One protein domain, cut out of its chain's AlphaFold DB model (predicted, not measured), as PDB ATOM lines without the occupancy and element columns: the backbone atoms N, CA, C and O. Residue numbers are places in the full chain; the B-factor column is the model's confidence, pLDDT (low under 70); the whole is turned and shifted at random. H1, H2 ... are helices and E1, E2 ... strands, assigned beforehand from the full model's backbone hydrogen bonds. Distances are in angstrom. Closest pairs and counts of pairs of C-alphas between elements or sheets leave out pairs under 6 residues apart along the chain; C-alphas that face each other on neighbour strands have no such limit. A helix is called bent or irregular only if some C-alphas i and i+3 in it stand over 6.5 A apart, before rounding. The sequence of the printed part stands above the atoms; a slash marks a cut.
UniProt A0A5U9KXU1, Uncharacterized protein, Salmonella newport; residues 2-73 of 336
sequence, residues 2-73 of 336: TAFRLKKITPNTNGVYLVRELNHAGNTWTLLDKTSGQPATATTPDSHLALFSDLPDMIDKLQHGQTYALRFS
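This is residues 2 to 73 of the 336 residues of an uncharacterized protein of Salmonella newport (UniProt A0A5U9KXU1). A small, twisted sheet of three strands, with E1 in the middle between E2 and E3, has the irregular helix H2 beside its strands, reaching them with residues 52 to 55, while an arm with the short helix H1 sticks out at residues 3 to 9. A long stretch with no named element, residues 32 to 51, leads from E2 round to H2. The printed part has 72 residues, with two named helices and three named strands in the order H1, E1, E2, H2, E3; the sheet runs E2, E1, E3, antiparallel throughout, and the class is mixed, helices and strands, with under half of the residues, 32, in named elements. The whole is only just compact, close to loose, with a radius of gyration of the C-alphas of 13.0 A and spans of 34 by 29 by 24 A.

Find C-alpha 16 at (-78.262, -34.457, 469.798); from there E1, residues 16 to 23, runs 21.5 A to C-alpha 23. Next look at E2, residues 28 to 31, 10.4 A long, and at E3, residues 68 to 72, which runs 13.4 A and ends at C-alpha 72 at (-78.284, -38.970, 468.205). H2, residues 52 to 61, is 14.0 A long and irregular: C-alphas 57 and 60 are 7.5 A apart. H1, residues 2 to 6, begins at C-alpha 2 at (-76.443, -34.302, 455.005).

Start at the inner strand E1. E2 is its antiparallel neighbour at 140 degrees, and the two form a hairpin; look for N 20 and O 30, 2.9 A apart and within hydrogen-bond range. E3, the other edge strand, is antiparallel to E1 at 135 degrees, with N 17 and O 71 within range at 3.0 A. The sheet is only just strongly twisted, its C-alphas lying up to 4.2 A off the best plane. H2 is on the sheet at a height over the sheet of 7.8 A, but lies beside the strands, over none of them; its closest C-alpha pair with E1 is Phe 52 and Tyr 17, 5.5 A. E2, H2 and E3 form a split strand-helix-strand unit, two strands running the same way with a helix between them in the chain and E1 between them in the sheet; its crossover is right-handed. H1 is not on the sheet and is apart from E2, E3 and H2. In H1 every O i to N i+4 pair is within hydrogen-bond range; in H2 2 of 6 are, beside 4 of 7 O i to N i+3 pairs.

The C-alphas farthest apart, those of Leu 6 and Thr 43, are 37.6 A apart. The printed part has no cut, and the link from E2 to H2, 20 residues, is long. The mean pLDDT of the printed part is 85.5; look for values under 70 at residues 13 to 14 and 25 to 27.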
ATOM      1  N   THR A   2     -76.127 -33.993 456.420       78.12
ATOM      2  CA  THR A   2     -76.443 -34.302 455.005       78.12
ATOM      3  C   THR A   2     -76.778 -35.777 454.750       78.12
ATOM      4  O   THR A   2     -77.775 -36.069 454.098       78.12
ATOM      5  N   ALA A   3     -76.018 -36.710 455.333       80.50
ATOM      6  CA  ALA A   3     -76.275 -38.148 455.202       80.50
ATOM      7  C   ALA A   3     -77.649 -38.577 455.762       80.50
ATOM      8  O   ALA A   3     -78.349 -39.375 455.147       80.50
ATOM      9  N   PHE A   4     -78.064 -37.990 456.890       81.75
ATOM     10  CA  PHE A   4     -79.373 -38.216 457.513       81.75
ATOM     11  C   PHE A   4     -80.526 -37.741 456.616       81.75
ATOM     12  O   PHE A   4     -81.479 -38.484 456.377       81.75
ATOM     13  N   ARG A   5     -80.387 -36.554 456.009       78.81
ATOM     14  CA  ARG A   5     -81.365 -36.023 455.044       78.81
ATOM     15  C   ARG A   5     -81.502 -36.907 453.803       78.81
ATOM     16  O   ARG A   5     -82.621 -37.168 453.379       78.81
ATOM     17  N   LEU A   6     -80.391 -37.417 453.266       78.62
ATOM     18  CA  LEU A   6     -80.405 -38.332 452.114       78.62
ATOM     19  C   LEU A   6     -81.162 -39.635 452.400       78.62
ATOM     20  O   LEU A   6     -81.756 -40.213 451.495       78.62
ATOM     21  N   LYS A   7     -81.151 -40.095 453.654       79.62
ATOM     22  CA  LYS A   7     -81.888 -41.286 454.094       79.62
ATOM     23  C   LYS A   7     -83.278 -40.977 454.649       79.62
ATOM     24  O   LYS A   7     -83.938 -41.902 455.097       79.62
ATOM     25  N   LYS A   8     -83.726 -39.714 454.605       74.69
ATOM     26  CA  LYS A   8     -85.012 -39.244 455.152       74.69
ATOM     27  C   LYS A   8     -85.218 -39.573 456.639       74.69
ATOM     28  O   LYS A   8     -86.346 -39.622 457.110       74.69
ATOM     29  N   ILE A   9     -84.135 -39.745 457.394       77.56
ATOM     30  CA  ILE A   9     -84.170 -40.001 458.836       77.56
ATOM     31  C   ILE A   9     -83.504 -38.807 459.498       77.56
ATOM     32  O   ILE A   9     -82.297 -38.632 459.349       77.56
ATOM     33  N   THR A  10     -84.260 -37.974 460.209       74.50
ATOM     34  CA  THR A  10     -83.695 -36.798 460.887       74.50
ATOM     35  C   THR A  10     -83.664 -37.060 462.390       74.50
ATOM     36  O   THR A  10     -84.713 -37.372 462.951       74.50
ATOM     37  N   PRO A  11     -82.501 -36.959 463.065       72.88
ATOM     38  CA  PRO A  11     -82.485 -36.991 464.520       72.88
ATOM     39  C   PRO A  11     -83.297 -35.810 465.048       72.88
ATOM     40  O   PRO A  11     -83.306 -34.735 464.439       72.88
ATOM     41  N   ASN A  12     -83.968 -35.997 466.181       74.56
ATOM     42  CA  ASN A  12     -84.647 -34.903 466.855       74.56
ATOM     43  C   ASN A  12     -83.605 -33.805 467.114       74.56
ATOM     44  O   ASN A  12     -82.570 -34.063 467.729       74.56
ATOM     45  N   THR A  13     -83.833 -32.595 466.603       64.94
ATOM     46  CA  THR A  13     -82.865 -31.492 466.699       64.94
ATOM     47  C   THR A  13     -82.591 -31.097 468.148       64.94
ATOM     48  O   THR A  13     -81.490 -30.651 468.452       64.94
ATOM     49  N   ASN A  14     -83.539 -31.367 469.049       67.50
ATOM     50  CA  ASN A  14     -83.394 -31.193 470.498       67.50
ATOM     51  C   ASN A  14     -82.871 -32.472 471.188       67.50
ATOM     52  O   ASN A  14     -83.000 -32.643 472.396       67.50
ATOM     53  N   GLY A  15     -82.347 -33.417 470.406       73.00
ATOM     54  CA  GLY A  15     -81.972 -34.767 470.820       73.00
ATOM     55  C   GLY A  15     -80.539 -35.160 470.460       73.00
ATOM     56  O   GLY A  15     -80.221 -36.348 470.512       73.00
ATOM     57  N   VAL A  16     -79.688 -34.205 470.062       88.50
ATOM     58  CA  VAL A  16     -78.262 -34.457 469.798       88.50
ATOM     59  C   VAL A  16     -77.436 -33.981 470.988       88.50
ATOM     60  O   VAL A  16     -77.203 -32.784 471.144       88.50
ATOM     61  N   TYR A  17     -76.994 -34.925 471.817       91.75
ATOM     62  CA  TYR A  17     -76.306 -34.640 473.079       91.75
ATOM     63  C   TYR A  17     -74.806 -34.900 472.988       91.75
ATOM     64  O   TYR A  17     -74.373 -35.851 472.331       91.75
ATOM     65  N   LEU A  18     -74.030 -34.089 473.706       91.56
ATOM     66  CA  LEU A  18     -72.632 -34.378 473.998       91.56
ATOM     67  C   LEU A  18     -72.561 -35.406 475.127       91.56
ATOM     68  O   LEU A  18     -73.187 -35.247 476.178       91.56
ATOM     69  N   VAL A  19     -71.793 -36.468 474.903       92.56
ATOM     70  CA  VAL A  19     -71.566 -37.525 475.890       92.56
ATOM     71  C   VAL A  19     -70.079 -37.730 476.123       92.56
ATOM     72  O   VAL A  19     -69.255 -37.484 475.241       92.56
ATOM     73  N   ARG A  20     -69.742 -38.209 477.317       91.38
ATOM     74  CA  ARG A  20     -68.380 -38.559 477.716       91.38
ATOM     75  C   ARG A  20     -68.312 -40.006 478.168       91.38
ATOM     76  O   ARG A  20     -69.232 -40.510 478.813       91.38
ATOM     77  N   GLU A  21     -67.201 -40.646 477.849       89.88
ATOM     78  CA  GLU A  21     -66.864 -41.973 478.344       89.88
ATOM     79  C   GLU A  21     -66.400 -41.901 479.808       89.88
ATOM     80  O   GLU A  21     -65.528 -41.102 480.157       89.88
ATOM     81  N   LEU A  22     -66.988 -42.724 480.679       84.25
ATOM     82  CA  LEU A  22     -66.602 -42.832 482.091       84.25
ATOM     83  C   LEU A  22     -65.614 -43.973 482.334       84.25
ATOM     84  O   LEU A  22     -64.697 -43.837 483.141       84.25
ATOM     85  N   ASN A  23     -65.815 -45.110 481.667       77.94
ATOM     86  CA  ASN A  23     -64.944 -46.271 481.777       77.94
ATOM     87  C   ASN A  23     -64.882 -47.019 480.442       77.94
ATOM     88  O   ASN A  23     -65.878 -47.594 479.995       77.94
ATOM     89  N   HIS A  24     -63.682 -47.062 479.864       71.94
ATOM     90  CA  HIS A  24     -63.414 -47.700 478.578       71.94
ATOM     91  C   HIS A  24     -63.701 -49.208 478.575       71.94
ATOM     92  O   HIS A  24     -64.202 -49.749 477.598       71.94
ATOM     93  N   ALA A  25     -63.475 -49.900 479.698       69.12
ATOM     94  CA  ALA A  25     -63.731 -51.339 479.796       69.12
ATOM     95  C   ALA A  25     -65.232 -51.690 479.871       69.12
ATOM     96  O   ALA A  25     -65.608 -52.836 479.634       69.12
ATOM     97  N   GLY A  26     -66.085 -50.720 480.222       66.50
ATOM     98  CA  GLY A  26     -67.522 -50.919 480.428       66.50
ATOM     99  C   GLY A  26     -68.418 -50.308 479.350       66.50
ATOM    100  O   GLY A  26     -69.635 -50.440 479.464       66.50
ATOM    101  N   ASN A  27     -67.858 -49.620 478.345       68.31
ATOM    102  CA  ASN A  27     -68.612 -48.820 477.367       68.31
ATOM    103  C   ASN A  27     -69.649 -47.888 478.024       68.31
ATOM    104  O   ASN A  27     -70.756 -47.698 477.515       68.31
ATOM    105  N   THR A  28     -69.319 -47.322 479.187       85.00
ATOM    106  CA  THR A  28     -70.248 -46.475 479.934       85.00
ATOM    107  C   THR A  28     -70.139 -45.032 479.461       85.00
ATOM    108  O   THR A  28     -69.153 -44.339 479.716       85.00
ATOM    109  N   TRP A  29     -71.183 -44.571 478.774       89.69
ATOM    110  CA  TRP A  29     -71.318 -43.195 478.307       89.69
ATOM    111  C   TRP A  29     -72.304 -42.437 479.183       89.69
ATOM    112  O   TRP A  29     -73.379 -42.945 479.500       89.69
ATOM    113  N   THR A  30     -71.957 -41.207 479.539       91.19
ATOM    114  CA  THR A  30     -72.825 -40.321 480.315       91.19
ATOM    115  C   THR A  30     -73.041 -38.998 479.599       91.19
ATOM    116  O   THR A  30     -72.194 -38.551 478.824       91.19
ATOM    117  N   LEU A  31     -74.189 -38.377 479.855       92.69
ATOM    118  CA  LEU A  31     -74.485 -37.022 479.399       92.69
ATOM    119  C   LEU A  31     -73.613 -36.021 480.159       92.69
ATOM    120  O   LEU A  31     -73.129 -36.312 481.252       92.69
ATOM    121  N   LEU A  32     -73.412 -34.841 479.585       93.12
ATOM    122  CA  LEU A  32     -72.664 -33.761 480.224       93.12
ATOM    123  C   LEU A  32     -73.598 -32.657 480.709       93.12
ATOM    124  O   LEU A  32     -74.622 -32.384 480.086       93.12
ATOM    125  N   ASP A  33     -73.213 -32.002 481.797       92.75
ATOM    126  CA  ASP A  33     -73.790 -30.736 482.231       92.75
ATOM    127  C   ASP A  33     -73.078 -29.584 481.503       92.75
ATOM    128  O   ASP A  33     -71.860 -29.415 481.603       92.75
ATOM    129  N   LYS A  34     -73.835 -28.769 480.768       91.69
ATOM    130  CA  LYS A  34     -73.310 -27.666 479.952       91.69
ATOM    131  C   LYS A  34     -72.727 -26.511 480.764       91.69
ATOM    132  O   LYS A  34     -71.934 -25.712 480.258       91.69
ATOM    133  N   THR A  35     -73.119 -26.395 482.030       90.12
ATOM    134  CA  THR A  35     -72.633 -25.335 482.915       90.12
ATOM    135  C   THR A  35     -71.216 -25.620 483.399       90.12
ATOM    136  O   THR A  35     -70.421 -24.687 483.496       90.12
ATOM    137  N   SER A  36     -70.882 -26.897 483.617       88.88
ATOM    138  CA  SER A  36     -69.638 -27.328 484.266       88.88
ATOM    139  C   SER A  36     -68.718 -28.191 483.396       88.88
ATOM    140  O   SER A  36     -67.555 -28.377 483.749       88.88
ATOM    141  N   GLY A  37     -69.214 -28.753 482.289       86.75
ATOM    142  CA  GLY A  37     -68.479 -29.715 481.459       86.75
ATOM    143  C   GLY A  37     -68.269 -31.087 482.119       86.75
ATOM    144  O   GLY A  37     -67.558 -31.934 481.571       86.75
ATOM    145  N   GLN A  38     -68.876 -31.321 483.289       90.44
ATOM    146  CA  GLN A  38     -68.790 -32.575 484.040       90.44
ATOM    147  C   GLN A  38     -69.911 -33.554 483.659       90.44
ATOM    148  O   GLN A  38     -70.920 -33.137 483.086       90.44
ATOM    149  N   PRO A  39     -69.766 -34.856 483.978       90.88
ATOM    150  CA  PRO A  39     -70.861 -35.820 483.906       90.88
ATOM    151  C   PRO A  39     -72.139 -35.315 484.587       90.88
ATOM    152  O   PRO A  39     -72.121 -34.971 485.768       90.88
ATOM    153  N   ALA A  40     -73.248 -35.306 483.850       90.19
ATOM    154  CA  ALA A  40     -74.570 -35.038 484.393       90.19
ATOM    155  C   ALA A  40     -74.981 -36.156 485.364       90.19
ATOM    156  O   ALA A  40     -74.650 -37.331 485.168       90.19
ATOM    157  N   THR A  41     -75.720 -35.794 486.408       87.75
ATOM    158  CA  THR A  41     -76.283 -36.731 487.384       87.75
ATOM    159  C   THR A  41     -77.796 -36.824 487.209       87.75
ATOM    160  O   THR A  41     -78.404 -36.042 486.482       87.75
ATOM    161  N   ALA A  42     -78.439 -37.757 487.915       85.00
ATOM    162  CA  ALA A  42     -79.900 -37.887 487.901       85.00
ATOM    163  C   ALA A  42     -80.645 -36.631 488.403       85.00
ATOM    164  O   ALA A  42     -81.848 -36.513 488.193       85.00
ATOM    165  N   THR A  43     -79.952 -35.706 489.074       88.81
ATOM    166  CA  THR A  43     -80.518 -34.436 489.549       88.81
ATOM    167  C   THR A  43     -80.209 -33.260 488.622       88.81
ATOM    168  O   THR A  43     -80.663 -32.152 488.897       88.81
ATOM    169  N   THR A  44     -79.418 -33.457 487.561       89.25
ATOM    170  CA  THR A  44     -79.142 -32.413 486.567       89.25
ATOM    171  C   THR A  44     -80.427 -32.118 485.786       89.25
ATOM    172  O   THR A  44     -80.987 -33.040 485.193       89.25
ATOM    173  N   PRO A  45     -80.911 -30.861 485.756       90.12
ATOM    174  CA  PRO A  45     -82.087 -30.504 484.969       90.12
ATOM    175  C   PRO A  45     -81.859 -30.747 483.475       90.12
ATOM    176  O   PRO A  45     -80.780 -30.453 482.962       90.12
ATOM    177  N   ASP A  46     -82.895 -31.171 482.748       86.12
ATOM    178  CA  ASP A  46     -82.813 -31.406 481.297       86.12
ATOM    179  C   ASP A  46     -82.315 -30.176 480.522       86.12
ATOM    180  O   ASP A  46     -81.551 -30.291 479.567       86.12
ATOM    181  N   SER A  47     -82.688 -28.973 480.972       88.06
ATOM    182  CA  SER A  47     -82.241 -27.705 480.384       88.06
ATOM    183  C   SER A  47     -80.736 -27.452 480.531       88.06
ATOM    184  O   SER A  47     -80.199 -26.589 479.832       88.06
ATOM    185  N   HIS A  48     -80.055 -28.165 481.432       91.00
ATOM    186  CA  HIS A  48     -78.615 -28.083 481.677       91.00
ATOM    187  C   HIS A  48     -77.832 -29.194 480.972       91.00
ATOM    188  O   HIS A  48     -76.604 -29.170 480.995       91.00
ATOM    189  N   LEU A  49     -78.501 -30.145 480.320       91.88
ATOM    190  CA  LEU A  49     -77.814 -31.157 479.529       91.88
ATOM    191  C   LEU A  49     -77.157 -30.516 478.305       91.88
ATOM    192  O   LEU A  49     -77.758 -29.695 477.614       91.88
ATOM    193  N   ALA A  50     -75.915 -30.908 478.044       91.88
ATOM    194  CA  ALA A  50     -75.112 -30.398 476.947       91.88
ATOM    195  C   ALA A  50     -75.596 -30.931 475.598       91.88
ATOM    196  O   ALA A  50     -75.500 -32.129 475.302       91.88
ATOM    197  N   LEU A  51     -76.074 -30.023 474.755       91.88
ATOM    198  CA  LEU A  51     -76.400 -30.303 473.366       91.88
ATOM    199  C   LEU A  51     -75.171 -30.090 472.484       91.88
ATOM    200  O   LEU A  51     -74.253 -29.348 472.818       91.88
ATOM    201  N   PHE A  52     -75.170 -30.699 471.299       88.81
ATOM    202  CA  PHE A  52     -74.126 -30.440 470.303       88.81
ATOM    203  C   PHE A  52     -74.000 -28.948 469.949       88.81
ATOM    204  O   PHE A  52     -72.898 -28.474 469.688       88.81
ATOM    205  N   SER A  53     -75.112 -28.203 469.965       88.31
ATOM    206  CA  SER A  53     -75.124 -26.753 469.729       88.31
ATOM    207  C   SER A  53     -74.353 -25.956 470.778       88.31
ATOM    208  O   SER A  53     -73.898 -24.864 470.463       88.31
ATOM    209  N   ASP A  54     -74.189 -26.500 471.984       90.50
ATOM    210  CA  ASP A  54     -73.511 -25.837 473.101       90.50
ATOM    211  C   ASP A  54     -71.987 -26.029 473.037       90.50
ATOM    212  O   ASP A  54     -71.247 -25.414 473.802       90.50
ATOM    213  N   LEU A  55     -71.493 -26.875 472.121       88.75
ATOM    214  CA  LEU A  55     -70.074 -27.209 471.999       88.75
ATOM    215  C   LEU A  55     -69.149 -25.979 471.891       88.75
ATOM    216  O   LEU A  55     -68.117 -25.993 472.565       88.75
ATOM    217  N   PRO A  56     -69.473 -24.921 471.114       89.94
ATOM    218  CA  PRO A  56     -68.627 -23.730 471.041       89.94
ATOM    219  C   PRO A  56     -68.435 -23.044 472.400       89.94
ATOM    220  O   PRO A  56     -67.323 -22.641 472.725       89.94
ATOM    221  N   ASP A  57     -69.487 -22.991 473.221       89.38
ATOM    222  CA  ASP A  57     -69.490 -22.317 474.529       89.38
ATOM    223  C   ASP A  57     -68.973 -23.215 475.666       89.38
ATOM    224  O   ASP A  57     -68.810 -22.790 476.817       89.38
ATOM    225  N   MET A  58     -68.745 -24.494 475.364       89.44
ATOM    226  CA  MET A  58     -68.263 -25.494 476.308       89.44
ATOM    227  C   MET A  58     -66.780 -25.810 476.152       89.44
ATOM    228  O   MET A  58     -66.250 -26.510 477.010       89.44
ATOM    229  N   ILE A  59     -66.104 -25.318 475.110       87.44
ATOM    230  CA  ILE A  59     -64.737 -25.742 474.780       87.44
ATOM    231  C   ILE A  59     -63.756 -25.567 475.951       87.44
ATOM    232  O   ILE A  59     -62.987 -26.481 476.234       87.44
ATOM    233  N   ASP A  60     -63.886 -24.476 476.711       89.25
ATOM    234  CA  ASP A  60     -63.047 -24.171 477.880       89.25
ATOM    235  C   ASP A  60     -63.426 -24.970 479.142       89.25
ATOM    236  O   ASP A  60     -62.715 -24.955 480.145       89.25
ATOM    237  N   LYS A  61     -64.570 -25.660 479.116       89.75
ATOM    238  CA  LYS A  61     -65.114 -26.451 480.232       89.75
ATOM    239  C   LYS A  61     -64.881 -27.949 480.049       89.75
ATOM    240  O   LYS A  61     -65.031 -28.717 481.000       89.75
ATOM    241  N   LEU A  62     -64.551 -28.383 478.833       90.00
ATOM    242  CA  LEU A  62     -64.253 -29.778 478.530       90.00
ATOM    243  C   LEU A  62     -62.852 -30.142 479.037       90.00
ATOM    244  O   LEU A  62     -61.890 -29.392 478.901       90.00
ATOM    245  N   GLN A  63     -62.730 -31.324 479.635       87.81
ATOM    246  CA  GLN A  63     -61.475 -31.799 480.203       87.81
ATOM    247  C   GLN A  63     -60.595 -32.415 479.117       87.81
ATOM    248  O   GLN A  63     -60.999 -33.347 478.417       87.81
ATOM    249  N   HIS A  64     -59.354 -31.943 479.020       87.56
ATOM    250  CA  HIS A  64     -58.355 -32.548 478.146       87.56
ATOM    251  C   HIS A  64     -58.073 -34.011 478.529       87.56
ATOM    252  O   HIS A  64     -58.093 -34.386 479.702       87.56
ATOM    253  N   GLY A  65     -57.790 -34.837 477.519       85.81
ATOM    254  CA  GLY A  65     -57.474 -36.260 477.696       85.81
ATOM    255  C   GLY A  65     -58.687 -37.167 477.926       85.81
ATOM    256  O   GLY A  65     -58.504 -38.340 478.230       85.81
ATOM    257  N   GLN A  66     -59.909 -36.647 477.790       88.75
ATOM    258  CA  GLN A  66     -61.145 -37.425 477.897       88.75
ATOM    259  C   GLN A  66     -61.718 -37.776 476.520       88.75
ATOM    260  O   GLN A  66     -61.589 -37.002 475.569       88.75
ATOM    261  N   THR A  67     -62.393 -38.925 476.429       89.88
ATOM    262  CA  THR A  67     -63.099 -39.352 475.215       89.88
ATOM    263  C   THR A  67     -64.523 -38.798 475.204       89.88
ATOM    264  O   THR A  67     -65.310 -39.044 476.124       89.88
ATOM    265  N   TYR A  68     -64.871 -38.089 474.131       90.38
ATOM    266  CA  TYR A  68     -66.196 -37.511 473.911       90.38
ATOM    267  C   TYR A  68     -66.841 -38.074 472.644       90.38
ATOM    268  O   TYR A  68     -66.151 -38.432 471.689       90.38
ATOM    269  N   ALA A  69     -68.171 -38.126 472.623       90.81
ATOM    270  CA  ALA A  69     -68.950 -38.546 471.464       90.81
ATOM    271  C   ALA A  69     -70.276 -37.774 471.363       90.81
ATOM    272  O   ALA A  69     -70.627 -36.970 472.229       90.81
ATOM    273  N   LEU A  70     -71.016 -38.031 470.282       90.88
ATOM    274  CA  LEU A  70     -72.347 -37.479 470.043       90.88
ATOM    275  C   LEU A  70     -73.397 -38.581 470.113       90.88
ATOM    276  O   LEU A  70     -73.292 -39.592 469.416       90.88
ATOM    277  N   ARG A  71     -74.444 -38.360 470.909       90.00
ATOM    278  CA  ARG A  71     -75.628 -39.222 470.950       90.00
ATOM    279  C   ARG A  71     -76.722 -38.621 470.079       90.00
ATOM    280  O   ARG A  71     -77.225 -37.549 470.398       90.00
ATOM    281  N   PHE A  72     -77.131 -39.332 469.032       87.81
ATOM    282  CA  PHE A  72     -78.284 -38.970 468.205       87.81
ATOM    283  C   PHE A  72     -79.540 -39.690 468.705       87.81
ATOM    284  O   PHE A  72     -79.554 -40.917 468.784       87.81
ATOM    285  N   SER A  73     -80.596 -38.945 469.020       85.31
ATOM    286  CA  SER A  73     -81.909 -39.503 469.362       85.31
ATOM    287  C   SER A  73     -82.894 -39.348 468.197       85.31
ATOM    288  O   SER A  73     -82.977 -38.281 467.587       85.31
TER     289      SER A  73